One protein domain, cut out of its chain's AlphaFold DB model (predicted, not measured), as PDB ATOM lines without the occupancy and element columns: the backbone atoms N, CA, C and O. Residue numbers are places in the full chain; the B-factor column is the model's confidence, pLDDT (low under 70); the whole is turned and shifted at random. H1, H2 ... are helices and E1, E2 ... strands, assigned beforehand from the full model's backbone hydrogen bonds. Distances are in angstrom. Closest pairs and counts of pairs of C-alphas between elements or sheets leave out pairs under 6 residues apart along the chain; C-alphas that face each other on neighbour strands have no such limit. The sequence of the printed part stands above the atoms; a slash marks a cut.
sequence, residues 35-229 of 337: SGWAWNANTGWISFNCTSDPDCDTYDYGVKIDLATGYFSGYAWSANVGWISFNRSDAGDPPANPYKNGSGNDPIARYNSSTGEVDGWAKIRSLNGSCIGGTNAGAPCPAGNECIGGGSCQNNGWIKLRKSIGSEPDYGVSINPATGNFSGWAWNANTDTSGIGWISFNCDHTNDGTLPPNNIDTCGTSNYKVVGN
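This is residues 35 to 229 of the 337 residues of an uncharacterized protein of Parcubacteria group bacterium GW2011_GWC2_42_12 (UniProt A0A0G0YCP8). Little here is regular: short strands form one strongly twisted, branched antiparallel sheet, rolled nearly into a ring as E4 returns near E2, with long loops reaching outward. The 195 printed residues include twelve named strands, with H1 after E5; 60 are in named elements, mostly strand. It is compact, radius of gyration of the C-alphas 16.6 A, spanning 51 by 41 by 32 A.

E7, residues 117-124, is 21.2 A long and bends by 61 degrees. E1, 35-40, begins at (-46.822, -27.072, 45.087); E12, 226-228, ends at (-51.159, -23.106, 42.518). Between are E2 44-47, E3 63-65, E4 72-78, E5 82-85, H1 88-91, E6 109-112, E8 158-160, E9 173-175, E10 182-188, E11 197-200.

E7 has E5 and E6 on one side, E8 and E9 on the other; N 122 and O 159, 2.9 A, are within hydrogen-bond range. E3 E4 E5, E6 E7 E8 and E9 E10 E11 are meanders, successive antiparallel neighbours. E1 neighbours E2, E11 and E12. H1 only grazes the sheet.

The farthest C-alphas, Thr 135 and Ala 178, are 52.2 A apart. The printed part has no cut; the E7 to E8 link is long, with pLDDT under 70 at, for instance, 142-146.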
ATOM      1  N   SER A  35     -47.290 -25.727  44.724       88.50
ATOM      2  CA  SER A  35     -46.822 -27.072  45.087       88.50
ATOM      3  C   SER A  35     -46.728 -27.990  43.867       88.50
ATOM      4  O   SER A  35     -47.090 -27.598  42.758       88.50
ATOM      5  N   GLY A  36     -46.259 -29.222  44.063       90.06
ATOM      6  CA  GLY A  36     -46.117 -30.208  42.999       90.06
ATOM      7  C   GLY A  36     -44.762 -30.142  42.300       90.06
ATOM      8  O   GLY A  36     -43.797 -29.576  42.820       90.06
ATOM      9  N   TRP A  37     -44.698 -30.765  41.126       93.88
ATOM     10  CA  TRP A  37     -43.441 -31.083  40.457       93.88
ATOM     11  C   TRP A  37     -43.453 -30.649  38.992       93.88
ATOM     12  O   TRP A  37     -44.414 -30.916  38.273       93.88
ATOM     13  N   ALA A  38     -42.357 -30.030  38.558       97.25
ATOM     14  CA  ALA A  38     -42.026 -29.820  37.153       97.25
ATOM     15  C   ALA A  38     -40.931 -30.802  36.713       97.25
ATOM     16  O   ALA A  38     -40.175 -31.327  37.538       97.25
ATOM     17  N   TRP A  39     -40.834 -31.033  35.406       96.25
ATOM     18  CA  TRP A  39     -39.886 -31.967  34.810       96.25
ATOM     19  C   TRP A  39     -38.956 -31.277  33.816       96.25
ATOM     20  O   TRP A  39     -39.393 -30.525  32.947       96.25
ATOM     21  N   ASN A  40     -37.670 -31.591  33.903       95.06
ATOM     22  CA  ASN A  40     -36.680 -31.264  32.893       95.06
ATOM     23  C   ASN A  40     -35.981 -32.554  32.448       95.06
ATOM     24  O   ASN A  40     -35.509 -33.326  33.277       95.06
ATOM     25  N   ALA A  41     -35.871 -32.794  31.142       91.56
ATOM     26  CA  ALA A  41     -35.294 -34.041  30.634       91.56
ATOM     27  C   ALA A  41     -33.793 -34.210  30.951       91.56
ATOM     28  O   ALA A  41     -33.304 -35.336  30.996       91.56
ATOM     29  N   ASN A  42     -33.070 -33.112  31.186       90.06
ATOM     30  CA  ASN A  42     -31.628 -33.112  31.438       90.06
ATOM     31  C   ASN A  42     -31.289 -33.110  32.935       90.06
ATOM     32  O   ASN A  42     -30.244 -33.620  33.332       90.06
ATOM     33  N   THR A  43     -32.154 -32.528  33.768       89.44
ATOM     34  CA  THR A  43     -31.907 -32.315  35.204       89.44
ATOM     35  C   THR A  43     -32.983 -32.909  36.099       89.44
ATOM     36  O   THR A  43     -32.939 -32.739  37.313       89.44
ATOM     37  N   GLY A  44     -33.944 -33.629  35.539       94.50
ATOM     38  CA  GLY A  44     -34.976 -34.340  36.277       94.50
ATOM     39  C   GLY A  44     -35.979 -33.429  36.986       94.50
ATOM     40  O   GLY A  44     -36.395 -32.390  36.468       94.50
ATOM     41  N   TRP A  45     -36.399 -33.874  38.169       95.31
ATOM     42  CA  TRP A  45     -37.493 -33.288  38.932       95.31
ATOM     43  C   TRP A  45     -37.134 -31.951  39.592       95.31
ATOM     44  O   TRP A  45     -36.031 -31.763  40.116       95.31
ATOM     45  N   ILE A  46     -38.111 -31.045  39.595       96.19
ATOM     46  CA  ILE A  46     -38.081 -29.760  40.293       96.19
ATOM     47  C   ILE A  46     -39.316 -29.684  41.197       96.19
ATOM     48  O   ILE A  46     -40.441 -29.662  40.697       96.19
ATOM     49  N   SER A  47     -39.108 -29.644  42.509       93.69
ATOM     50  CA  SER A  47     -40.150 -29.496  43.526       93.69
ATOM     51  C   SER A  47     -40.455 -28.025  43.772       93.69
ATOM     52  O   SER A  47     -39.546 -27.234  44.022       93.69
ATOM     53  N   PHE A  48     -41.732 -27.651  43.750       94.00
ATOM     54  CA  PHE A  48     -42.171 -26.279  44.030       94.00
ATOM     55  C   PHE A  48     -42.499 -26.027  45.503       94.00
ATOM     56  O   PHE A  48     -42.773 -24.889  45.879       94.00
ATOM     57  N   ASN A  49     -42.495 -27.071  46.335       89.06
ATOM     58  CA  ASN A  49     -42.786 -26.962  47.758       89.06
ATOM     59  C   ASN A  49     -42.241 -28.169  48.509       89.06
ATOM     60  O   ASN A  49     -42.407 -29.296  48.042       89.06
ATOM     61  N   CYS A  50     -41.691 -27.967  49.702       83.81
ATOM     62  CA  CYS A  50     -41.181 -29.073  50.494       83.81
ATOM     63  C   CYS A  50     -42.260 -30.088  50.844       83.81
ATOM     64  O   CYS A  50     -41.962 -31.262  50.915       83.81
ATOM     65  N   THR A  51     -43.534 -29.700  50.949       78.81
ATOM     66  CA  THR A  51     -44.636 -30.652  51.197       78.81
ATOM     67  C   THR A  51     -44.840 -31.654  50.060       78.81
ATOM     68  O   THR A  51     -45.564 -32.637  50.208       78.81
ATOM     69  N   SER A  52     -44.221 -31.397  48.905       66.12
ATOM     70  CA  SER A  52     -44.172 -32.321  47.774       66.12
ATOM     71  C   SER A  52     -42.995 -33.304  47.873       66.12
ATOM     72  O   SER A  52     -42.945 -34.235  47.072       66.12
ATOM     73  N   ASP A  53     -42.108 -33.119  48.854       65.25
ATOM     74  CA  ASP A  53     -40.851 -33.822  49.117       65.25
ATOM     75  C   ASP A  53     -40.898 -34.511  50.509       65.25
ATOM     76  O   ASP A  53     -41.453 -33.954  51.461       65.25
ATOM     77  N   PRO A  54     -40.364 -35.735  50.673       63.25
ATOM     78  CA  PRO A  54     -40.284 -36.393  51.980       63.25
ATOM     79  C   PRO A  54     -39.471 -35.626  53.042       63.25
ATOM     80  O   PRO A  54     -39.704 -35.854  54.228       63.25
ATOM     81  N   ASP A  55     -38.577 -34.706  52.660       65.50
ATOM     82  CA  ASP A  55     -37.641 -34.038  53.584       65.50
ATOM     83  C   ASP A  55     -38.119 -32.660  54.109       65.50
ATOM     84  O   ASP A  55     -37.325 -31.857  54.614       65.50
ATOM     85  N   CYS A  56     -39.423 -32.369  54.024       70.69
ATOM     86  CA  CYS A  56     -40.016 -31.074  54.412       70.69
ATOM     87  C   CYS A  56     -39.794 -30.676  55.879       70.69
ATOM     88  O   CYS A  56     -39.785 -29.490  56.197       70.69
ATOM     89  N   ASP A  57     -39.543 -31.641  56.765       66.19
ATOM     90  CA  ASP A  57     -39.216 -31.372  58.172       66.19
ATOM     91  C   ASP A  57     -37.824 -30.734  58.347       66.19
ATOM     92  O   ASP A  57     -37.542 -30.122  59.379       66.19
ATOM     93  N   THR A  58     -36.946 -30.867  57.346       67.88
ATOM     94  CA  THR A  58     -35.566 -30.351  57.390       67.88
ATOM     95  C   THR A  58     -35.422 -29.026  56.642       67.88
ATOM     96  O   THR A  58     -34.649 -28.162  57.060       67.88
ATOM     97  N   TYR A  59     -36.168 -28.843  55.549       70.94
ATOM     98  CA  TYR A  59     -36.082 -27.659  54.695       70.94
ATOM     99  C   TYR A  59     -37.482 -27.145  54.348       70.94
ATOM    100  O   TYR A  59     -38.100 -27.628  53.403       70.94
ATOM    101  N   ASP A  60     -37.955 -26.135  55.082       80.50
ATOM    102  CA  ASP A  60     -39.201 -25.424  54.763       80.50
ATOM    103  C   ASP A  60     -38.960 -24.473  53.583       80.50
ATOM    104  O   ASP A  60     -38.335 -23.416  53.723       80.50
ATOM    105  N   TYR A  61     -39.390 -24.892  52.392       86.62
ATOM    106  CA  TYR A  61     -39.332 -24.093  51.173       86.62
ATOM    107  C   TYR A  61     -40.634 -24.197  50.389       86.62
ATOM    108  O   TYR A  61     -41.291 -25.241  50.351       86.62
ATOM    109  N   GLY A  62     -40.954 -23.133  49.668       89.69
ATOM    110  CA  GLY A  62     -42.075 -23.117  48.755       89.69
ATOM    111  C   GLY A  62     -42.041 -21.912  47.839       89.69
ATOM    112  O   GLY A  62     -41.426 -20.883  48.126       89.69
ATOM    113  N   VAL A  63     -42.704 -22.068  46.700       93.75
ATOM    114  CA  VAL A  63     -43.035 -20.964  45.810       93.75
ATOM    115  C   VAL A  63     -44.398 -20.408  46.208       93.75
ATOM    116  O   VAL A  63     -45.338 -21.141  46.528       93.75
ATOM    117  N   LYS A  64     -44.513 -19.085  46.156       91.00
ATOM    118  CA  LYS A  64     -45.726 -18.343  46.476       91.00
ATOM    119  C   LYS A  64     -46.109 -17.428  45.327       91.00
ATOM    120  O   LYS A  64     -45.246 -16.842  44.688       91.00
ATOM    121  N   ILE A  65     -47.410 -17.266  45.128       92.06
ATOM    122  CA  ILE A  65     -48.050 -16.252  44.299       92.06
ATOM    123  C   ILE A  65     -48.882 -15.366  45.222       92.06
ATOM    124  O   ILE A  65     -49.835 -15.826  45.855       92.06
ATOM    125  N   ASP A  66     -48.541 -14.086  45.298       89.56
ATOM    126  CA  ASP A  66     -49.366 -13.101  45.986       89.56
ATOM    127  C   ASP A  66     -50.697 -12.917  45.237       89.56
ATOM    128  O   ASP A  66     -50.721 -12.517  44.076       89.56
ATOM    129  N   LEU A  67     -51.820 -13.211  45.897       82.19
ATOM    130  CA  LEU A  67     -53.140 -13.218  45.255       82.19
ATOM    131  C   LEU A  67     -53.646 -11.823  44.856       82.19
ATOM    132  O   LEU A  67     -54.559 -11.715  44.039       82.19
ATOM    133  N   ALA A  68     -53.095 -10.753  45.436       82.56
ATOM    134  CA  ALA A  68     -53.504  -9.388  45.116       82.56
ATOM    135  C   ALA A  68     -52.775  -8.854  43.875       82.56
ATOM    136  O   ALA A  68     -53.354  -8.112  43.082       82.56
ATOM    137  N   THR A  69     -51.508  -9.225  43.702       89.69
ATOM    138  CA  THR A  69     -50.615  -8.679  42.666       89.69
ATOM    139  C   THR A  69     -50.290  -9.672  41.548       89.69
ATOM    140  O   THR A  69     -49.969  -9.266  40.425       89.69
ATOM    141  N   GLY A  70     -50.385 -10.968  41.844       91.00
ATOM    142  CA  GLY A  70     -49.916 -12.075  41.016       91.00
ATOM    143  C   GLY A  70     -48.409 -12.322  41.113       91.00
ATOM    144  O   GLY A  70     -47.899 -13.151  40.367       91.00
ATOM    145  N   TYR A  71     -47.665 -11.603  41.959       95.25
ATOM    146  CA  TYR A  71     -46.205 -11.713  42.002       95.25
ATOM    147  C   TYR A  71     -45.730 -13.009  42.639       95.25
ATOM    148  O   TYR A  71     -46.242 -13.427  43.678       95.25
ATOM    149  N   PHE A  72     -44.721 -13.609  42.014       96.62
ATOM    150  CA  PHE A  72     -44.073 -14.804  42.527       96.62
ATOM    151  C   PHE A  72     -42.965 -14.453  43.522       96.62
ATOM    152  O   PHE A  72     -42.258 -13.459  43.353       96.62
ATOM    153  N   SER A  73     -42.784 -15.307  44.525       95.12
ATOM    154  CA  SER A  73     -41.664 -15.274  45.468       95.12
ATOM    155  C   SER A  73     -41.363 -16.676  46.008       95.12
ATOM    156  O   SER A  73     -42.091 -17.632  45.733       95.12
ATOM    157  N   GLY A  74     -40.263 -16.806  46.750       93.94
ATOM    158  CA  GLY A  74     -39.838 -18.064  47.361       93.94
ATOM    159  C   GLY A  74     -38.934 -18.911  46.466       93.94
ATOM    160  O   GLY A  74     -38.285 -18.397  45.543       93.94
ATOM    161  N   TYR A  75     -38.858 -20.207  46.771       93.19
ATOM    162  CA  TYR A  75     -37.890 -21.117  46.160       93.19
ATOM    163  C   TYR A  75     -38.507 -22.451  45.758       93.19
ATOM    164  O   TYR A  75     -39.302 -23.035  46.489       93.19
ATOM    165  N   ALA A  76     -38.055 -22.953  44.614       95.25
ATOM    166  CA  ALA A  76     -38.184 -24.344  44.212       95.25
ATOM    167  C   ALA A  76     -36.830 -25.057  44.373       95.25
ATOM    168  O   ALA A  76     -35.773 -24.416  44.432       95.25
ATOM    169  N   TRP A  77     -36.849 -26.385  44.422       93.19
ATOM    170  CA  TRP A  77     -35.669 -27.213  44.646       93.19
ATOM    171  C   TRP A  77     -35.541 -28.313  43.599       93.19
ATOM    172  O   TRP A  77     -36.523 -28.919  43.181       93.19
ATOM    173  N   SER A  78     -34.310 -28.614  43.200       92.44
ATOM    174  CA  SER A  78     -33.986 -29.809  42.432       92.44
ATOM    175  C   SER A  78     -32.701 -30.418  42.963       92.44
ATOM    176  O   SER A  78     -31.715 -29.711  43.156       92.44
ATOM    177  N   ALA A  79     -32.668 -31.739  43.113       90.56
ATOM    178  CA  ALA A  79     -31.458 -32.441  43.534       90.56
ATOM    179  C   ALA A  79     -30.283 -32.266  42.550       90.56
ATOM    180  O   ALA A  79     -29.127 -32.373  42.951       90.56
ATOM    181  N   ASN A  80     -30.562 -31.966  41.276       91.00
ATOM    182  CA  ASN A  80     -29.545 -31.920  40.222       91.00
ATOM    183  C   ASN A  80     -29.047 -30.505  39.899       91.00
ATOM    184  O   ASN A  80     -27.949 -30.354  39.370       91.00
ATOM    185  N   VAL A  81     -29.835 -29.466  40.198       89.81
ATOM    186  CA  VAL A  81     -29.452 -28.058  39.949       89.81
ATOM    187  C   VAL A  81     -29.555 -27.161  41.181       89.81
ATOM    188  O   VAL A  81     -29.176 -25.993  41.127       89.81
ATOM    189  N   GLY A  82     -30.012 -27.683  42.313       91.81
ATOM    190  CA  GLY A  82     -30.160 -26.942  43.558       91.81
ATOM    191  C   GLY A  82     -31.332 -25.957  43.547       91.81
ATOM    192  O   GLY A  82     -32.363 -26.185  42.912       91.81
ATOM    193  N   TRP A  83     -31.167 -24.856  44.283       93.31
ATOM    194  CA  TRP A  83     -32.207 -23.852  44.506       93.31
ATOM    195  C   TRP A  83     -32.550 -23.058  43.247       93.31
ATOM    196  O   TRP A  83     -31.670 -22.527  42.565       93.31
ATOM    197  N   ILE A  84     -33.847 -22.886  43.016       95.88
ATOM    198  CA  ILE A  84     -34.416 -22.017  41.990       95.88
ATOM    199  C   ILE A  84     -35.182 -20.909  42.704       95.88
ATOM    200  O   ILE A  84     -36.146 -21.180  43.411       95.88
ATOM    201  N   SER A  85     -34.742 -19.664  42.544       95.44
ATOM    202  CA  SER A  85     -35.310 -18.506  43.234       95.44
ATOM    203  C   SER A  85     -36.276 -17.725  42.349       95.44
ATOM    204  O   SER A  85     -35.965 -17.436  41.189       95.44
ATOM    205  N   PHE A  86     -37.399 -17.322  42.940       96.81
ATOM    206  CA  PHE A  86     -38.317 -16.308  42.414       96.81
ATOM    207  C   PHE A  86     -38.108 -14.934  43.079       96.81
ATOM    208  O   PHE A  86     -38.785 -13.968  42.739       96.81
ATOM    209  N   ASN A  87     -37.152 -14.818  44.006       94.19
ATOM    210  CA  ASN A  87     -36.834 -13.573  44.704       94.19
ATOM    211  C   ASN A  87     -35.750 -12.789  43.954       94.19
ATOM    212  O   ASN A  87     -34.644 -13.294  43.741       94.19
ATOM    213  N   ARG A  88     -36.013 -11.518  43.624       92.81
ATOM    214  CA  ARG A  88     -35.011 -10.630  43.005       92.81
ATOM    215  C   ARG A  88     -33.772 -10.429  43.869       92.81
ATOM    216  O   ARG A  88     -32.668 -10.437  43.334       92.81
ATOM    217  N   SER A  89     -33.946 -10.279  45.180       88.62
ATOM    218  CA  SER A  89     -32.850 -10.105  46.143       88.62
ATOM    219  C   SER A  89     -31.795 -11.216  46.058       88.62
ATOM    220  O   SER A  89     -30.621 -10.985  46.327       88.62
ATOM    221  N   ASP A  90     -32.210 -12.403  45.622       87.06
ATOM    222  CA  ASP A  90     -31.363 -13.569  45.402       87.06
ATOM    223  C   ASP A  90     -30.895 -13.746  43.963       87.06
ATOM    224  O   ASP A  90     -29.787 -14.229  43.715       87.06
ATOM    225  N   ALA A  91     -31.791 -13.460  43.020       85.94
ATOM    226  CA  ALA A  91     -31.618 -13.759  41.609       85.94
ATOM    227  C   ALA A  91     -30.824 -12.674  40.865       85.94
ATOM    228  O   ALA A  91     -30.093 -12.983  39.919       85.94
ATOM    229  N   GLY A  92     -30.956 -11.421  41.305       84.50
ATOM    230  CA  GLY A  92     -30.468 -10.235  40.615       84.50
ATOM    231  C   GLY A  92     -31.430  -9.746  39.532       84.50
ATOM    232  O   GLY A  92     -32.631 -10.016  39.567       84.50
ATOM    233  N   ASP A  93     -30.891  -8.997  38.571       84.31
ATOM    234  CA  ASP A  93     -31.675  -8.415  37.483       84.31
ATOM    235  C   ASP A  93     -31.799  -9.383  36.286       84.31
ATOM    236  O   ASP A  93     -30.772  -9.852  35.775       84.31
ATOM    237  N   PRO A  94     -33.026  -9.705  35.827       86.69
ATOM    238  CA  PRO A  94     -33.237 -10.544  34.655       86.69
ATOM    239  C   PRO A  94     -32.595  -9.991  33.371       86.69
ATOM    240  O   PRO A  94     -32.451  -8.780  33.205       86.69
ATOM    241  N   PRO A  95     -32.255 -10.857  32.397       81.06
ATOM    242  CA  PRO A  95     -31.534 -10.447  31.190       81.06
ATOM    243  C   PRO A  95     -32.357  -9.559  30.248       81.06
ATOM    244  O   PRO A  95     -31.785  -8.787  29.474       81.06
ATOM    245  N   ALA A  96     -33.687  -9.662  30.290       82.25
ATOM    246  CA  ALA A  96     -34.586  -8.924  29.415       82.25
ATOM    247  C   ALA A  96     -35.949  -8.683  30.073       82.25
ATOM    248  O   ALA A  96     -36.285  -9.266  31.101       82.25
ATOM    249  N   ASN A  97     -36.746  -7.825  29.439       84.06
ATOM    250  CA  ASN A  97     -38.126  -7.577  29.838       84.06
ATOM    251  C   ASN A  97     -39.000  -8.852  29.742       84.06
ATOM    252  O   ASN A  97     -38.712  -9.726  28.914       84.06
ATOM    253  N   PRO A  98     -40.098  -8.931  30.515       83.06
ATOM    254  CA  PRO A  98     -40.491  -7.981  31.560       83.06
ATOM    255  C   PRO A  98     -39.581  -8.116  32.792       83.06
ATOM    256  O   PRO A  98     -38.972  -9.161  32.994       83.06
ATOM    257  N   TYR A  99     -39.473  -7.050  33.590       90.69
ATOM    258  CA  TYR A  99     -38.708  -6.998  34.849       90.69
ATOM    259  C   TYR A  99     -37.186  -6.795  34.754       90.69
ATOM    260  O   TYR A  99     -36.504  -6.987  35.754       90.69
ATOM    261  N   LYS A 100     -36.629  -6.343  33.626       85.75
ATOM    262  CA  LYS A 100     -35.249  -5.821  33.617       85.75
ATOM    263  C   LYS A 100     -35.183  -4.452  34.321       85.75
ATOM    264  O   LYS A 100     -36.156  -3.700  34.277       85.75
ATOM    265  N   ASN A 101     -34.037  -4.108  34.904       85.06
ATOM    266  CA  ASN A 101     -33.727  -2.859  35.610       85.06
ATOM    267  C   ASN A 101     -34.548  -2.594  36.888       85.06
ATOM    268  O   ASN A 101     -34.726  -1.441  37.277       85.06
ATOM    269  N   GLY A 102     -35.065  -3.635  37.541       84.75
ATOM    270  CA  GLY A 102     -35.705  -3.501  38.858       84.75
ATOM    271  C   GLY A 102     -34.698  -3.595  40.013       84.75
ATOM    272  O   GLY A 102     -33.537  -3.961  39.825       84.75
ATOM    273  N   SER A 103     -35.145  -3.329  41.236       84.44
ATOM    274  CA  SER A 103     -34.286  -3.247  42.423       84.44
ATOM    275  C   SER A 103     -34.906  -3.907  43.658       84.44
ATOM    276  O   SER A 103     -36.109  -4.135  43.723       84.44
ATOM    277  N   GLY A 104     -34.075  -4.238  44.652       86.19
ATOM    278  CA  GLY A 104     -34.537  -4.765  45.939       86.19
ATOM    279  C   GLY A 104     -35.457  -5.983  45.800       86.19
ATOM    280  O   GLY A 104     -35.041  -7.024  45.296       86.19
ATOM    281  N   ASN A 105     -36.704  -5.825  46.248       88.81
ATOM    282  CA  ASN A 105     -37.732  -6.869  46.247       88.81
ATOM    283  C   ASN A 105     -38.730  -6.737  45.083       88.81
ATOM    284  O   ASN A 105     -39.802  -7.339  45.138       88.81
ATOM    285  N   ASP A 106     -38.410  -5.952  44.046       93.38
ATOM    286  CA  ASP A 106     -39.234  -5.885  42.837       93.38
ATOM    287  C   ASP A 106     -39.420  -7.292  42.248       93.38
ATOM    288  O   ASP A 106     -38.464  -8.076  42.213       93.38
ATOM    289  N   PRO A 107     -40.611  -7.630  41.731       95.06
ATOM    290  CA  PRO A 107     -40.872  -8.957  41.197       95.06
ATOM    291  C   PRO A 107     -39.980  -9.259  39.990       95.06
ATOM    292  O   PRO A 107     -39.520  -8.365  39.267       95.06
ATOM    293  N   ILE A 108     -39.764 -10.549  39.757       95.44
ATOM    294  CA  ILE A 108     -39.164 -11.060  38.517       95.44
ATOM    295  C   ILE A 108     -40.122 -11.945  37.728       95.44
ATOM    296  O   ILE A 108     -39.863 -12.185  36.554       95.44
ATOM    297  N   ALA A 109     -41.236 -12.371  38.330       97.31
ATOM    298  CA  ALA A 109     -42.294 -13.128  37.679       97.31
ATOM    299  C   ALA A 109     -43.679 -12.756  38.220       97.31
ATOM    300  O   ALA A 109     -43.824 -12.356  39.381       97.31
ATOM    301  N   ARG A 110     -44.702 -12.890  37.371       95.88
ATOM    302  CA  ARG A 110     -46.085 -12.528  37.696       95.88
ATOM    303  C   ARG A 110     -47.094 -13.401  36.959       95.88
ATOM    304  O   ARG A 110     -46.993 -13.578  35.752       95.88
ATOM    305  N   TYR A 111     -48.122 -13.837  37.673       94.00
ATOM    306  CA  TYR A 111     -49.344 -14.401  37.118       94.00
ATOM    307  C   TYR A 111     -50.312 -13.286  36.697       94.00
ATOM    308  O   TYR A 111     -50.646 -12.400  37.490       94.00
ATOM    309  N   ASN A 112     -50.780 -13.331  35.456       90.94
ATOM    310  CA  ASN A 112     -51.786 -12.424  34.923       90.94
ATOM    311  C   ASN A 112     -53.166 -13.096  34.949       90.94
ATOM    312  O   ASN A 112     -53.488 -13.897  34.076       90.94
ATOM    313  N   SER A 113     -54.010 -12.736  35.918       83.62
ATOM    314  CA  SER A 113     -55.343 -13.339  36.102       83.62
ATOM    315  C   SER A 113     -56.316 -13.102  34.940       83.62
ATOM    316  O   SER A 113     -57.283 -13.847  34.780       83.62
ATOM    317  N   SER A 114     -56.063 -12.086  34.109       84.56
ATOM    318  CA  SER A 114     -56.886 -11.800  32.932       84.56
ATOM    319  C   SER A 114     -56.597 -12.747  31.768       84.56
ATOM    320  O   SER A 114     -57.484 -12.980  30.953       84.56
ATOM    321  N   THR A 115     -55.369 -13.267  31.666       86.25
ATOM    322  CA  THR A 115     -54.943 -14.149  30.562       86.25
ATOM    323  C   THR A 115     -54.678 -15.586  31.007       86.25
ATOM    324  O   THR A 115     -54.654 -16.483  30.171       86.25
ATOM    325  N   GLY A 116     -54.473 -15.818  32.303       87.56
ATOM    326  CA  GLY A 116     -54.016 -17.097  32.838       87.56
ATOM    327  C   GLY A 116     -52.510 -17.334  32.660       87.56
ATOM    328  O   GLY A 116     -52.018 -18.394  33.028       87.56
ATOM    329  N   GLU A 117     -51.754 -16.389  32.096       91.56
ATOM    330  CA  GLU A 117     -50.333 -16.574  31.767       91.56
ATOM    331  C   GLU A 117     -49.400 -16.173  32.919       91.56
ATOM    332  O   GLU A 117     -49.739 -15.333  33.756       91.56
ATOM    333  N   VAL A 118     -48.200 -16.757  32.950       94.62
ATOM    334  CA  VAL A 118     -47.130 -16.416  33.896       94.62
ATOM    335  C   VAL A 118     -45.966 -15.772  33.154       94.62
ATOM    336  O   VAL A 118     -45.182 -16.447  32.494       94.62
ATOM    337  N   ASP A 119     -45.818 -14.463  33.316       92.88
ATOM    338  CA  ASP A 119     -44.735 -13.683  32.729       92.88
ATOM    339  C   ASP A 119     -43.485 -13.657  33.614       92.88
ATOM    340  O   ASP A 119     -43.558 -13.750  34.841       92.88
ATOM    341  N   GLY A 120     -42.328 -13.424  32.989       94.19
ATOM    342  CA  GLY A 120     -41.074 -13.125  33.679       94.19
ATOM    343  C   GLY A 120     -40.126 -14.315  33.814       94.19
ATOM    344  O   GLY A 120     -39.934 -15.083  32.866       94.19
ATOM    345  N   TRP A 121     -39.464 -14.402  34.968       94.38
ATOM    346  CA  TRP A 121     -38.228 -15.153  35.153       94.38
ATOM    347  C   TRP A 121     -38.128 -15.838  36.518       94.38
ATOM    348  O   TRP A 121     -38.664 -15.365  37.515       94.38
ATOM    349  N   ALA A 122     -37.336 -16.906  36.563       96.44
ATOM    350  CA  ALA A 122     -36.800 -17.508  37.782       96.44
ATOM    351  C   ALA A 122     -35.294 -17.761  37.614       96.44
ATOM    352  O   ALA A 122     -34.775 -17.697  36.498       96.44
ATOM    353  N   LYS A 123     -34.570 -18.040  38.702       92.81
ATOM    354  CA  LYS A 123     -33.104 -18.173  38.667       92.81
ATOM    355  C   LYS A 123     -32.599 -19.409  39.398       92.81
ATOM    356  O   LYS A 123     -32.716 -19.501  40.615       92.81
ATOM    357  N   ILE A 124     -31.940 -20.303  38.668       92.75
ATOM    358  CA  ILE A 124     -31.131 -21.392  39.221       92.75
ATOM    359  C   ILE A 124     -29.888 -20.787  39.887       92.75
ATOM    360  O   ILE A 124     -29.043 -20.189  39.221       92.75
ATOM    361  N   ARG A 125     -29.771 -20.919  41.210       89.38
ATOM    362  CA  ARG A 125     -28.740 -20.251  42.029       89.38
ATOM    363  C   ARG A 125     -27.351 -20.869  41.902       89.38
ATOM    364  O   ARG A 125     -26.354 -20.186  42.126       89.38
ATOM    365  N   SER A 126     -27.283 -22.150  41.556       86.50
ATOM    366  CA  SER A 126     -26.019 -22.860  41.334       86.50
ATOM    367  C   SER A 126     -25.346 -22.470  40.011       86.50
ATOM    368  O   SER A 126     -24.138 -22.645  39.866       86.50
ATOM    369  N   LEU A 127     -26.101 -21.906  39.060       80.31
ATOM    370  CA  LEU A 127     -25.610 -21.523  37.739       80.31
ATOM    371  C   LEU A 127     -25.265 -20.029  37.712       80.31
ATOM    372  O   LEU A 127     -26.113 -19.162  37.490       80.31
ATOM    373  N   ASN A 128     -23.983 -19.739  37.934       69.38
ATOM    374  CA  ASN A 128     -23.419 -18.390  37.958       69.38
ATOM    375  C   ASN A 128     -22.457 -18.209  36.785       69.38
ATOM    376  O   ASN A 128     -21.248 -18.142  36.990       69.38
ATOM    377  N   GLY A 129     -23.019 -18.208  35.569       68.50
ATOM    378  CA  GLY A 129     -22.316 -18.105  34.290       68.50
ATOM    379  C   GLY A 129     -21.078 -17.210  34.316       68.50
ATOM    380  O   GLY A 129     -21.020 -16.213  35.033       68.50
ATOM    381  N   SER A 130     -20.074 -17.588  33.536       72.44
ATOM    382  CA  SER A 130     -18.802 -16.877  33.444       72.44
ATOM    383  C   SER A 130     -18.741 -16.017  32.184       72.44
ATOM    384  O   SER A 130     -19.426 -16.277  31.192       72.44
ATOM    385  N   CYS A 131     -17.910 -14.985  32.219       76.62
ATOM    386  CA  CYS A 131     -17.618 -14.156  31.065       76.62
ATOM    387  C   CYS A 131     -16.759 -14.894  30.031       76.62
ATOM    388  O   CYS A 131     -15.662 -15.357  30.344       76.62
ATOM    389  N   ILE A 132     -17.220 -14.943  28.777       73.56
ATOM    390  CA  ILE A 132     -16.406 -15.320  27.614       73.56
ATOM    391  C   ILE A 132     -15.937 -14.049  26.922       73.56
ATOM    392  O   ILE A 132     -16.748 -13.238  26.474       73.56
ATOM    393  N   GLY A 133     -14.623 -13.913  26.764       74.00
ATOM    394  CA  GLY A 133     -14.035 -12.737  26.134       74.00
ATOM    395  C   GLY A 133     -14.166 -11.482  26.997       74.00
ATOM    396  O   GLY A 133     -14.574 -11.532  28.158       74.00
ATOM    397  N   GLY A 134     -13.778 -10.344  26.426       79.88
ATOM    398  CA  GLY A 134     -13.599  -9.116  27.192       79.88
ATOM    399  C   GLY A 134     -12.379  -9.160  28.117       79.88
ATOM    400  O   GLY A 134     -11.598 -10.113  28.123       79.88
ATOM    401  N   THR A 135     -12.196  -8.103  28.899       84.88
ATOM    402  CA  THR A 135     -11.066  -7.954  29.826       84.88
ATOM    403  C   THR A 135     -11.230  -8.775  31.104       84.88
ATOM    404  O   THR A 135     -10.253  -8.973  31.821       84.88
ATOM    405  N   ASN A 136     -12.436  -9.275  31.387       78.25
ATOM    406  CA  ASN A 136     -12.746 -10.118  32.541       78.25
ATOM    407  C   ASN A 136     -13.158 -11.547  32.141       78.25
ATOM    408  O   ASN A 136     -13.952 -12.173  32.843       78.25
ATOM    409  N   ALA A 137     -12.632 -12.071  31.030       81.50
ATOM    410  CA  ALA A 137     -12.856 -13.460  30.634       81.50
ATOM    411  C   ALA A 137     -12.524 -14.428  31.791       81.50
ATOM    412  O   ALA A 137     -11.467 -14.323  32.415       81.50
ATOM    413  N   GLY A 138     -13.434 -15.353  32.094       70.56
ATOM    414  CA  GLY A 138     -13.336 -16.278  33.227       70.56
ATOM    415  C   GLY A 138     -13.916 -15.753  34.548       70.56
ATOM    416  O   GLY A 138     -14.161 -16.548  35.456       70.56
ATOM    417  N   ALA A 139     -14.204 -14.453  34.678       74.81
ATOM    418  CA  ALA A 139     -14.860 -13.909  35.868       74.81
ATOM    419  C   ALA A 139     -16.350 -14.303  35.925       74.81
ATOM    420  O   ALA A 139     -16.966 -14.495  34.873       74.81
ATOM    421  N   PRO A 140     -16.962 -14.391  37.123       71.56
ATOM    422  CA  PRO A 140     -18.412 -14.497  37.247       71.56
ATOM    423  C   PRO A 140     -19.099 -13.334  36.533       71.56
ATOM    424  O   PRO A 140     -18.629 -12.195  36.596       71.56
ATOM    425  N   CYS A 141     -20.220 -13.619  35.884       71.31
ATOM    426  CA  CYS A 141     -21.039 -12.603  35.250       71.31
ATOM    427  C   CYS A 141     -21.446 -11.520  36.258       71.31
ATOM    428  O   CYS A 141     -22.090 -11.843  37.262       71.31
ATOM    429  N   PRO A 142     -21.094 -10.244  36.011       63.88
ATOM    430  CA  PRO A 142     -21.545  -9.141  36.846       63.88
ATOM    431  C   PRO A 142     -23.075  -9.068  36.875       63.88
ATOM    432  O   PRO A 142     -23.748  -9.458  35.914       63.88
ATOM    433  N   ALA A 143     -23.635  -8.520  37.955       54.88
ATOM    434  CA  ALA A 143     -25.047  -8.151  37.986       54.88
ATOM    435  C   ALA A 143     -25.326  -7.182  36.821       54.88
ATOM    436  O   ALA A 143     -24.771  -6.086  36.792       54.88
ATOM    437  N   GLY A 144     -26.117  -7.614  35.834       54.75
ATOM    438  CA  GLY A 144     -26.349  -6.867  34.587       54.75
ATOM    439  C   GLY A 144     -25.958  -7.604  33.301       54.75
ATOM    440  O   GLY A 144     -26.261  -7.112  32.221       54.75
ATOM    441  N   ASN A 145     -25.370  -8.805  33.396       60.31
ATOM    442  CA  ASN A 145     -25.108  -9.727  32.273       60.31
ATOM    443  C   ASN A 145     -24.191  -9.188  31.157       60.31
ATOM    444  O   ASN A 145     -24.149  -9.767  30.071       60.31
ATOM    445  N   GLU A 146     -23.433  -8.125  31.425       65.19
ATOM    446  CA  GLU A 146     -22.459  -7.558  30.494       65.19
ATOM    447  C   GLU A 146     -21.043  -7.739  31.045       65.19
ATOM    448  O   GLU A 146     -20.719  -7.322  32.160       65.19
ATOM    449  N   CYS A 147     -20.188  -8.393  30.260       73.44
ATOM    450  CA  CYS A 147     -18.784  -8.579  30.598       73.44
ATOM    451  C   CYS A 147     -17.973  -7.345  30.206       73.44
ATOM    452  O   CYS A 147     -18.223  -6.698  29.186       73.44
ATOM    453  N   ILE A 148     -16.969  -7.019  31.013       77.88
ATOM    454  CA  ILE A 148     -16.154  -5.822  30.830       77.88
ATOM    455  C   ILE A 148     -15.333  -5.977  29.548       77.88
ATOM    456  O   ILE A 148     -14.729  -7.017  29.303       77.88
ATOM    457  N   GLY A 149     -15.297  -4.938  28.714       74.50
ATOM    458  CA  GLY A 149     -14.472  -4.932  27.504       74.50
ATOM    459  C   GLY A 149     -15.027  -5.756  26.336       74.50
ATOM    460  O   GLY A 149     -14.248  -6.179  25.489       74.50
ATOM    461  N   GLY A 150     -16.346  -5.980  26.275       69.75
ATOM    462  CA  GLY A 150     -17.010  -6.572  25.103       69.75
ATOM    463  C   GLY A 150     -17.113  -8.100  25.110       69.75
ATOM    464  O   GLY A 150     -17.256  -8.703  24.048       69.75
ATOM    465  N   GLY A 151     -17.024  -8.733  26.283       72.25
ATOM    466  CA  GLY A 151     -17.309 -10.162  26.445       72.25
ATOM    467  C   GLY A 151     -18.810 -10.471  26.515       72.25
ATOM    468  O   GLY A 151     -19.637  -9.573  26.656       72.25
ATOM    469  N   SER A 152     -19.167 -11.754  26.471       69.69
ATOM    470  CA  SER A 152     -20.543 -12.248  26.623       69.69
ATOM    471  C   SER A 152     -20.683 -13.148  27.850       69.69
ATOM    472  O   SER A 152     -19.771 -13.904  28.177       69.69
ATOM    473  N   CYS A 153     -21.836 -13.095  28.511       69.06
ATOM    474  CA  CYS A 153     -22.138 -13.918  29.679       69.06
ATOM    475  C   CYS A 153     -22.657 -15.318  29.311       69.06
ATOM    476  O   CYS A 153     -23.601 -15.431  28.532       69.06
ATOM    477  N   GLN A 154     -22.069 -16.371  29.897       66.81
ATOM    478  CA  GLN A 154     -22.581 -17.755  29.847       66.81
ATOM    479  C   GLN A 154     -23.772 -17.978  30.792       66.81
ATOM    480  O   GLN A 154     -24.249 -17.036  31.425       66.81
ATOM    481  N   ASN A 155     -24.214 -19.244  30.926       65.38
ATOM    482  CA  ASN A 155     -25.480 -19.635  31.558       65.38
ATOM    483  C   ASN A 155     -25.467 -19.220  33.005       65.38
ATOM    484  O   ASN A 155     -24.910 -19.864  33.888       65.38
ATOM    485  N   ASN A 156     -26.113 -18.098  33.215       72.25
ATOM    486  CA  ASN A 156     -26.351 -17.478  34.484       72.25
ATOM    487  C   ASN A 156     -27.721 -17.912  34.999       72.25
ATOM    488  O   ASN A 156     -28.424 -17.092  35.561       72.25
ATOM    489  N   GLY A 157     -28.149 -19.154  34.771       86.00
ATOM    490  CA  GLY A 157     -29.257 -19.802  35.469       86.00
ATOM    491  C   GLY A 157     -30.653 -19.223  35.251       86.00
ATOM    492  O   GLY A 157     -31.575 -19.656  35.939       86.00
ATOM    493  N   TRP A 158     -30.847 -18.252  34.358       89.88
ATOM    494  CA  TRP A 158     -32.165 -17.653  34.144       89.88
ATOM    495  C   TRP A 158     -33.106 -18.615  33.421       89.88
ATOM    496  O   TRP A 158     -32.788 -19.160  32.366       89.88
ATOM    497  N   ILE A 159     -34.281 -18.814  34.001       94.12
ATOM    498  CA  ILE A 159     -35.408 -19.544  33.431       94.12
ATOM    499  C   ILE A 159     -36.416 -18.499  32.969       94.12
ATOM    500  O   ILE A 159     -36.878 -17.701  33.781       94.12
ATOM    501  N   LYS A 160     -36.767 -18.502  31.686       93.06
ATOM    502  CA  LYS A 160     -37.818 -17.653  31.124       93.06
ATOM    503  C   LYS A 160     -39.157 -18.382  31.184       93.06
ATOM    504  O   LYS A 160     -39.276 -19.467  30.618       93.06
ATOM    505  N   LEU A 161     -40.149 -17.788  31.846       95.56
ATOM    506  CA  LEU A 161     -41.465 -18.404  32.073       95.56
ATOM    507  C   LEU A 161     -42.448 -18.162  30.923       95.56
ATOM    508  O   LEU A 161     -43.340 -18.970  30.713       95.56
ATOM    509  N   ARG A 162     -42.260 -17.096  30.141       90.38
ATOM    510  CA  ARG A 162     -43.079 -16.774  28.965       90.38
ATOM    511  C   ARG A 162     -42.219 -16.131  27.898       90.38
ATOM    512  O   ARG A 162     -41.424 -15.229  28.178       90.38
ATOM    513  N   LYS A 163     -42.369 -16.573  26.656       81.50
ATOM    514  CA  LYS A 163     -41.813 -15.863  25.510       81.50
ATOM    515  C   LYS A 163     -42.746 -14.716  25.121       81.50
ATOM    516  O   LYS A 163     -43.956 -14.858  25.203       81.50
ATOM    517  N   SER A 164     -42.187 -13.578  24.707       66.75
ATOM    518  CA  SER A 164     -42.976 -12.417  24.282       66.75
ATOM    519  C   SER A 164     -44.018 -12.817  23.229       66.75
ATOM    520  O   SER A 164     -43.674 -13.496  22.258       66.75
ATOM    521  N   ILE A 165     -45.266 -12.384  23.439       52.81
ATOM    522  CA  ILE A 165     -46.431 -12.702  22.601       52.81
ATOM    523  C   ILE A 165     -46.109 -12.416  21.124       52.81
ATOM    524  O   ILE A 165     -45.676 -11.313  20.787       52.81
ATOM    525  N   GLY A 166     -46.308 -13.409  20.250       54.41
ATOM    526  CA  GLY A 166     -46.113 -13.276  18.799       54.41
ATOM    527  C   GLY A 166     -44.710 -13.608  18.274       54.41
ATOM    528  O   GLY A 166     -44.378 -13.217  17.157       54.41
ATOM    529  N   SER A 167     -43.878 -14.314  19.046       55.53
ATOM    530  CA  SER A 167     -42.550 -14.762  18.601       55.53
ATOM    531  C   SER A 167     -42.471 -16.284  18.442       55.53
ATOM    532  O   SER A 167     -42.828 -17.023  19.349       55.53
ATOM    533  N   GLU A 168     -41.951 -16.773  17.315       60.19
ATOM    534  CA  GLU A 168     -41.899 -18.211  16.996       60.19
ATOM    535  C   GLU A 168     -40.586 -18.864  17.495       60.19
ATOM    536  O   GLU A 168     -39.521 -18.246  17.363       60.19
ATOM    537  N   PRO A 169     -40.602 -20.043  18.160       66.62
ATOM    538  CA  PRO A 169     -41.779 -20.750  18.677       66.62
ATOM    539  C   PRO A 169     -42.398 -20.016  19.870       66.62
ATOM    540  O   PRO A 169     -41.653 -19.509  20.713       66.62
ATOM    541  N   ASP A 170     -43.725 -19.969  19.935       77.56
ATOM    542  CA  ASP A 170     -44.431 -19.439  21.097       77.56
ATOM    543  C   ASP A 170     -44.387 -20.468  22.234       77.56
ATOM    544  O   ASP A 170     -44.581 -21.660  22.007       77.56
ATOM    545  N   TYR A 171     -44.078 -20.018  23.446       87.50
ATOM    546  CA  TYR A 171     -44.113 -20.864  24.634       87.50
ATOM    547  C   TYR A 171     -44.389 -20.029  25.875       87.50
ATOM    548  O   TYR A 171     -44.086 -18.828  25.942       87.50
ATOM    549  N   GLY A 172     -44.901 -20.690  26.899       91.75
ATOM    550  CA  GLY A 172     -44.959 -20.128  28.229       91.75
ATOM    551  C   GLY A 172     -45.650 -21.033  29.216       91.75
ATOM    552  O   GLY A 172     -46.230 -22.053  28.855       91.75
ATOM    553  N   VAL A 173     -45.577 -20.611  30.466       95.00
ATOM    554  CA  VAL A 173     -46.284 -21.197  31.587       95.00
ATOM    555  C   VAL A 173     -47.615 -20.476  31.748       95.00
ATOM    556  O   VAL A 173     -47.686 -19.247  31.700       95.00
ATOM    557  N   SER A 174     -48.672 -21.241  31.963       93.06
ATOM    558  CA  SER A 174     -49.998 -20.730  32.297       93.06
ATOM    559  C   SER A 174     -50.556 -21.475  33.501       93.06
ATOM    560  O   SER A 174     -50.122 -22.585  33.803       93.06
ATOM    561  N   ILE A 175     -51.510 -20.863  34.195       91.19
ATOM    562  CA  ILE A 175     -52.241 -21.463  35.305       91.19
ATOM    563  C   ILE A 175     -53.719 -21.426  34.953       91.19
ATOM    564  O   ILE A 175     -54.275 -20.371  34.660       91.19
ATOM    565  N   ASN A 176     -54.367 -22.585  35.000       85.19
ATOM    566  CA  ASN A 176     -55.809 -22.664  34.858       85.19
ATOM    567  C   ASN A 176     -56.463 -22.142  36.155       85.19
ATOM    568  O   ASN A 176     -56.324 -22.799  37.187       85.19
ATOM    569  N   PRO A 177     -57.191 -21.010  36.136       76.50
ATOM    570  CA  PRO A 177     -57.730 -20.386  37.349       76.50
ATOM    571  C   PRO A 177     -58.759 -21.253  38.079       76.50
ATOM    572  O   PRO A 177     -58.859 -21.186  39.301       76.50
ATOM    573  N   ALA A 178     -59.482 -22.119  37.362       72.94
ATOM    574  CA  ALA A 178     -60.416 -23.041  37.992       72.94
ATOM    575  C   ALA A 178     -59.658 -24.130  38.770       72.94
ATOM    576  O   ALA A 178     -59.897 -24.369  39.950       72.94
ATOM    577  N   THR A 179     -58.713 -24.809  38.129       77.31
ATOM    578  CA  THR A 179     -58.073 -25.990  38.739       77.31
ATOM    579  C   THR A 179     -56.818 -25.676  39.549       77.31
ATOM    580  O   THR A 179     -56.390 -26.505  40.345       77.31
ATOM    581  N   GLY A 180     -56.203 -24.514  39.330       83.56
ATOM    582  CA  GLY A 180     -54.869 -24.184  39.825       83.56
ATOM    583  C   GLY A 180     -53.735 -24.913  39.098       83.56
ATOM    584  O   GLY A 180     -52.570 -24.692  39.420       83.56
ATOM    585  N   ASN A 181     -54.037 -25.790  38.134       89.81
ATOM    586  CA  ASN A 181     -53.015 -26.549  37.423       89.81
ATOM    587  C   ASN A 181     -52.195 -25.622  36.534       89.81
ATOM    588  O   ASN A 181     -52.747 -24.877  35.721       89.81
ATOM    589  N   PHE A 182     -50.880 -25.735  36.653       94.75
ATOM    590  CA  PHE A 182     -49.966 -25.138  35.701       94.75
ATOM    591  C   PHE A 182     -49.944 -25.975  34.420       94.75
ATOM    592  O   PHE A 182     -50.218 -27.178  34.442       94.75
ATOM    593  N   SER A 183     -49.602 -25.352  33.301       93.06
ATOM    594  CA  SER A 183     -49.347 -26.026  32.027       93.06
ATOM    595  C   SER A 183     -48.299 -25.275  31.214       93.06
ATOM    596  O   SER A 183     -47.906 -24.163  31.580       93.06
ATOM    597  N   GLY A 184     -47.836 -25.893  30.129       92.94
ATOM    598  CA  GLY A 184     -46.843 -25.309  29.245       92.94
ATOM    599  C   GLY A 184     -45.408 -25.462  29.742       92.94
ATOM    600  O   GLY A 184     -45.087 -26.296  30.600       92.94
ATOM    601  N   TRP A 185     -44.532 -24.659  29.143       93.31
ATOM    602  CA  TRP A 185     -43.089 -24.843  29.218       93.31
ATOM    603  C   TRP A 185     -42.364 -23.542  29.541       93.31
ATOM    604  O   TRP A 185     -42.660 -22.491  28.976       93.31
ATOM    605  N   ALA A 186     -41.354 -23.644  30.401       95.12
ATOM    606  CA  ALA A 186     -40.344 -22.611  30.587       95.12
ATOM    607  C   ALA A 186     -39.028 -23.020  29.913       95.12
ATOM    608  O   ALA A 186     -38.797 -24.195  29.615       95.12
ATOM    609  N   TRP A 187     -38.145 -22.049  29.699       92.12
ATOM    610  CA  TRP A 187     -36.886 -22.267  28.993       92.12
ATOM    611  C   TRP A 187     -35.694 -21.733  29.778       92.12
ATOM    612  O   TRP A 187     -35.658 -20.556  30.134       92.12
ATOM    613  N   ASN A 188     -34.686 -22.577  29.996       90.94
ATOM    614  CA  ASN A 188     -33.359 -22.147  30.420       90.94
ATOM    615  C   ASN A 188     -32.345 -22.449  29.321       90.94
ATOM    616  O   ASN A 188     -32.015 -23.607  29.073       90.94
ATOM    617  N   ALA A 189     -31.798 -21.398  28.721       80.25
ATOM    618  CA  ALA A 189     -30.586 -21.503  27.932       80.25
ATOM    619  C   ALA A 189     -29.902 -20.146  27.785       80.25
ATOM    620  O   ALA A 189     -30.489 -19.091  28.028       80.25
ATOM    621  N   ASN A 190     -28.669 -20.214  27.313       68.81
ATOM    622  CA  ASN A 190     -27.894 -19.096  26.813       68.81
ATOM    623  C   ASN A 190     -28.322 -18.621  25.431       68.81
ATOM    624  O   ASN A 190     -29.105 -19.263  24.731       68.81
ATOM    625  N   THR A 191     -27.696 -17.522  25.008       63.94
ATOM    626  CA  THR A 191     -27.703 -17.052  23.618       63.94
ATOM    627  C   THR A 191     -27.159 -18.095  22.640       63.94
ATOM    628  O   THR A 191     -27.628 -18.157  21.510       63.94
ATOM    629  N   ASP A 192     -26.228 -18.949  23.077       61.78
ATOM    630  CA  ASP A 192     -25.697 -20.083  22.307       61.78
ATOM    631  C   ASP A 192     -26.499 -21.385  22.502       61.78
ATOM    632  O   ASP A 192     -26.061 -22.450  22.077       61.78
ATOM    633  N   THR A 193     -27.673 -21.311  23.141       69.56
ATOM    634  CA  THR A 193     -28.576 -22.427  23.480       69.56
ATOM    635  C   THR A 193     -28.059 -23.426  24.520       69.56
ATOM    636  O   THR A 193     -28.779 -24.361  24.870       69.56
ATOM    637  N   SER A 194     -26.875 -23.212  25.102       73.94
ATOM    638  CA  SER A 194     -26.396 -24.061  26.197       73.94
ATOM    639  C   SER A 194     -27.159 -23.797  27.505       73.94
ATOM    640  O   SER A 194     -27.375 -22.658  27.927       73.94
ATOM    641  N   GLY A 195     -27.596 -24.862  28.172       80.69
ATOM    642  CA  GLY A 195     -28.362 -24.802  29.412       80.69
ATOM    643  C   GLY A 195     -29.088 -26.097  29.713       80.69
ATOM    644  O   GLY A 195     -28.809 -27.121  29.095       80.69
ATOM    645  N   ILE A 196     -30.015 -26.049  30.668       89.25
ATOM    646  CA  ILE A 196     -30.801 -27.236  31.033       89.25
ATOM    647  C   ILE A 196     -31.990 -27.443  30.088       89.25
ATOM    648  O   ILE A 196     -32.559 -28.529  30.036       89.25
ATOM    649  N   GLY A 197     -32.346 -26.430  29.296       91.44
ATOM    650  CA  GLY A 197     -33.364 -26.504  28.261       91.44
ATOM    651  C   GLY A 197     -34.790 -26.374  28.794       91.44
ATOM    652  O   GLY A 197     -35.075 -25.563  29.678       91.44
ATOM    653  N   TRP A 198     -35.695 -27.149  28.196       93.06
ATOM    654  CA  TRP A 198     -37.136 -27.084  28.425       93.06
ATOM    655  C   TRP A 198     -37.535 -27.640  29.792       93.06
ATOM    656  O   TRP A 198     -37.110 -28.724  30.185       93.06
ATOM    657  N   ILE A 199     -38.385 -26.904  30.503       96.06
ATOM    658  CA  ILE A 199     -38.960 -27.307  31.788       96.06
ATOM    659  C   ILE A 199     -40.475 -27.392  31.614       96.06
ATOM    660  O   ILE A 199     -41.113 -26.373  31.359       96.06
ATOM    661  N   SER A 200     -41.034 -28.593  31.736       95.50
ATOM    662  CA  SER A 200     -42.472 -28.858  31.645       95.50
ATOM    663  C   SER A 200     -43.124 -28.748  33.017       95.50
ATOM    664  O   SER A 200     -42.643 -29.327  33.991       95.50
ATOM    665  N   PHE A 201     -44.247 -28.038  33.085       96.56
ATOM    666  CA  PHE A 201     -45.000 -27.838  34.325       96.56
ATOM    667  C   PHE A 201     -46.151 -28.838  34.511       96.56
ATOM    668  O   PHE A 201     -46.814 -28.819  35.550       96.56
ATOM    669  N   ASN A 202     -46.402 -29.706  33.525       95.69
ATOM    670  CA  ASN A 202     -47.498 -30.672  33.546       95.69
ATOM    671  C   ASN A 202     -47.208 -31.853  32.617       95.69
ATOM    672  O   ASN A 202     -46.592 -31.672  31.578       95.69
ATOM    673  N   CYS A 203     -47.675 -33.045  32.970       94.12
ATOM    674  CA  CYS A 203     -47.583 -34.233  32.126       94.12
ATOM    675  C   CYS A 203     -48.527 -34.218  30.910       94.12
ATOM    676  O   CYS A 203     -48.305 -34.982  29.970       94.12
ATOM    677  N   ASP A 204     -49.571 -33.384  30.929       93.56
ATOM    678  CA  ASP A 204     -50.525 -33.234  29.829       93.56
ATOM    679  C   ASP A 204     -50.184 -32.009  28.969       93.56
ATOM    680  O   ASP A 204     -50.335 -30.866  29.407       93.56
ATOM    681  N   HIS A 205     -49.759 -32.269  27.730       90.06
ATOM    682  CA  HIS A 205     -49.437 -31.257  26.721       90.06
ATOM    683  C   HIS A 205     -50.477 -31.180  25.595       90.06
ATOM    684  O   HIS A 205     -50.245 -30.574  24.553       90.06
ATOM    685  N   THR A 206     -51.650 -31.795  25.762       87.12
ATOM    686  CA  THR A 206     -52.664 -31.833  24.694       87.12
ATOM    687  C   THR A 206     -53.377 -30.495  24.484       87.12
ATOM    688  O   THR A 206     -53.961 -30.277  23.423       87.12
ATOM    689  N   ASN A 207     -53.315 -29.588  25.468       80.88
ATOM    690  CA  ASN A 207     -54.059 -28.323  25.484       80.88
ATOM    691  C   ASN A 207     -53.210 -27.092  25.856       80.88
ATOM    692  O   ASN A 207     -53.768 -26.034  26.135       80.88
ATOM    693  N   ASP A 208     -51.880 -27.198  25.879       81.75
ATOM    694  CA  ASP A 208     -50.985 -26.108  26.311       81.75
ATOM    695  C   ASP A 208     -50.396 -25.280  25.153       81.75
ATOM    696  O   ASP A 208     -49.499 -24.462  25.354       81.75
ATOM    697  N   GLY A 209     -50.897 -25.490  23.931       78.50
ATOM    698  CA  GLY A 209     -50.449 -24.787  22.728       78.50
ATOM    699  C   GLY A 209     -49.169 -25.347  22.100       78.50
ATOM    700  O   GLY A 209     -48.727 -24.826  21.076       78.50
ATOM    701  N   THR A 210     -48.583 -26.411  22.657       80.19
ATOM    702  CA  THR A 210     -47.482 -27.115  21.994       80.19
ATOM    703  C   THR A 210     -47.932 -27.745  20.675       80.19
ATOM    704  O   THR A 210     -49.069 -28.189  20.512       80.19
ATOM    705  N   LEU A 211     -47.025 -27.769  19.694       81.38
ATOM    706  CA  LEU A 211     -47.273 -28.378  18.387       81.38
ATOM    707  C   LEU A 211     -46.778 -29.837  18.353       81.38
ATOM    708  O   LEU A 211     -45.822 -30.182  19.061       81.38
ATOM    709  N   PRO A 212     -47.371 -30.698  17.503       81.56
ATOM    710  CA  PRO A 212     -46.875 -32.052  17.278       81.56
ATOM    711  C   PRO A 212     -45.381 -32.087  16.904       81.56
ATOM    712  O   PRO A 212     -44.921 -31.217  16.161       81.56
ATOM    713  N   PRO A 213     -44.612 -33.091  17.374       82.56
ATOM    714  CA  PRO A 213     -45.060 -34.278  18.116       82.56
ATOM    715  C   PRO A 213     -45.130 -34.096  19.645       82.56
ATOM    716  O   PRO A 213     -45.367 -35.067  20.354       82.56
ATOM    717  N   ASN A 214     -44.900 -32.887  20.168       81.56
ATOM    718  CA  ASN A 214     -44.732 -32.657  21.608       81.56
ATOM    719  C   ASN A 214     -46.053 -32.432  22.371       81.56
ATOM    720  O   ASN A 214     -46.032 -32.324  23.592       81.56
ATOM    721  N   ASN A 215     -47.194 -32.407  21.676       87.81
ATOM    722  CA  ASN A 215     -48.531 -32.196  22.241       87.81
ATOM    723  C   ASN A 215     -49.170 -33.496  22.769       87.81
ATOM    724  O   ASN A 215     -50.284 -33.870  22.397       87.81
ATOM    725  N   ILE A 216     -48.425 -34.236  23.587       89.75
ATOM    726  CA  ILE A 216     -48.792 -35.576  24.048       89.75
ATOM    727  C   ILE A 216     -49.147 -35.590  25.539       89.75
ATOM    728  O   ILE A 216     -48.515 -34.916  26.350       89.75
ATOM    729  N   ASP A 217     -50.145 -36.393  25.906       92.38
ATOM    730  CA  ASP A 217     -50.448 -36.709  27.303       92.38
ATOM    731  C   ASP A 217     -49.534 -37.844  27.791       92.38
ATOM    732  O   ASP A 217     -49.607 -38.982  27.321       92.38
ATOM    733  N   THR A 218     -48.659 -37.521  28.741       91.62
ATOM    734  CA  THR A 218     -47.733 -38.462  29.388       91.62
ATOM    735  C   THR A 218     -48.140 -38.806  30.821       91.62
ATOM    736  O   THR A 218     -47.429 -39.547  31.508       91.62
ATOM    737  N   CYS A 219     -49.302 -38.331  31.281       90.75
ATOM    738  CA  CYS A 219     -49.771 -38.514  32.651       90.75
ATOM    739  C   CYS A 219     -50.013 -39.981  33.018       90.75
ATOM    740  O   CYS A 219     -49.951 -40.330  34.197       90.75
ATOM    741  N   GLY A 220     -50.245 -40.850  32.027       90.31
ATOM    742  CA  GLY A 220     -50.316 -42.300  32.229       90.31
ATOM    743  C   GLY A 220     -48.980 -42.938  32.637       90.31
ATOM    744  O   GLY A 220     -48.980 -43.948  33.335       90.31
ATOM    745  N   THR A 221     -47.850 -42.339  32.244       90.75
ATOM    746  CA  THR A 221     -46.498 -42.787  32.619       90.75
ATOM    747  C   THR A 221     -46.044 -42.128  33.917       90.75
ATOM    748  O   THR A 221     -45.545 -42.799  34.817       90.75
ATOM    749  N   SER A 222     -46.214 -40.808  34.019       91.00
ATOM    750  CA  SER A 222     -45.908 -40.048  35.228       91.00
ATOM    751  C   SER A 222     -46.887 -38.891  35.372       91.00
ATOM    752  O   SER A 222     -46.838 -37.925  34.616       91.00
ATOM    753  N   ASN A 223     -47.778 -38.976  36.357       91.81
ATOM    754  CA  ASN A 223     -48.786 -37.950  36.619       91.81
ATOM    755  C   ASN A 223     -48.210 -36.793  37.454       91.81
ATOM    756  O   ASN A 223     -48.584 -36.609  38.615       91.81
ATOM    757  N   TYR A 224     -47.280 -36.035  36.878       93.50
ATOM    758  CA  TYR A 224     -46.714 -34.844  37.509       93.50
ATOM    759  C   TYR A 224     -47.429 -33.574  37.051       93.50
ATOM    760  O   TYR A 224     -47.875 -33.461  35.911       93.50
ATOM    761  N   LYS A 225     -47.531 -32.600  37.953       93.44
ATOM    762  CA  LYS A 225     -47.937 -31.230  37.637       93.44
ATOM    763  C   LYS A 225     -47.554 -30.292  38.771       93.44
ATOM    764  O   LYS A 225     -47.489 -30.715  39.927       93.44
ATOM    765  N   VAL A 226     -47.365 -29.024  38.435       95.81
ATOM    766  CA  VAL A 226     -47.328 -27.925  39.404       95.81
ATOM    767  C   VAL A 226     -48.754 -27.408  39.603       95.81
ATOM    768  O   VAL A 226     -49.530 -27.307  38.650       95.81
ATOM    769  N   VAL A 227     -49.122 -27.106  40.846       89.75
ATOM    770  CA  VAL A 227     -50.458 -26.624  41.218       89.75
ATOM    771  C   VAL A 227     -50.329 -25.399  42.109       89.75
ATOM    772  O   VAL A 227     -49.619 -25.427  43.113       89.75
ATOM    773  N   GLY A 228     -51.047 -24.338  41.753       87.12
ATOM    774  CA  GLY A 228     -51.159 -23.106  42.518       87.12
ATOM    775  C   GLY A 228     -52.566 -22.929  43.062       87.12
ATOM    776  O   GLY A 228     -53.528 -22.892  42.299       87.12
ATOM    777  N   ASN A 229     -52.703 -22.746  44.371       79.38
ATOM    778  CA  ASN A 229     -53.943 -22.263  44.963       79.38
ATOM    779  C   ASN A 229     -54.029 -20.741  44.774       79.38
ATOM    780  O   ASN A 229     -53.696 -19.957  45.665       79.38
TER     781      ASN A 229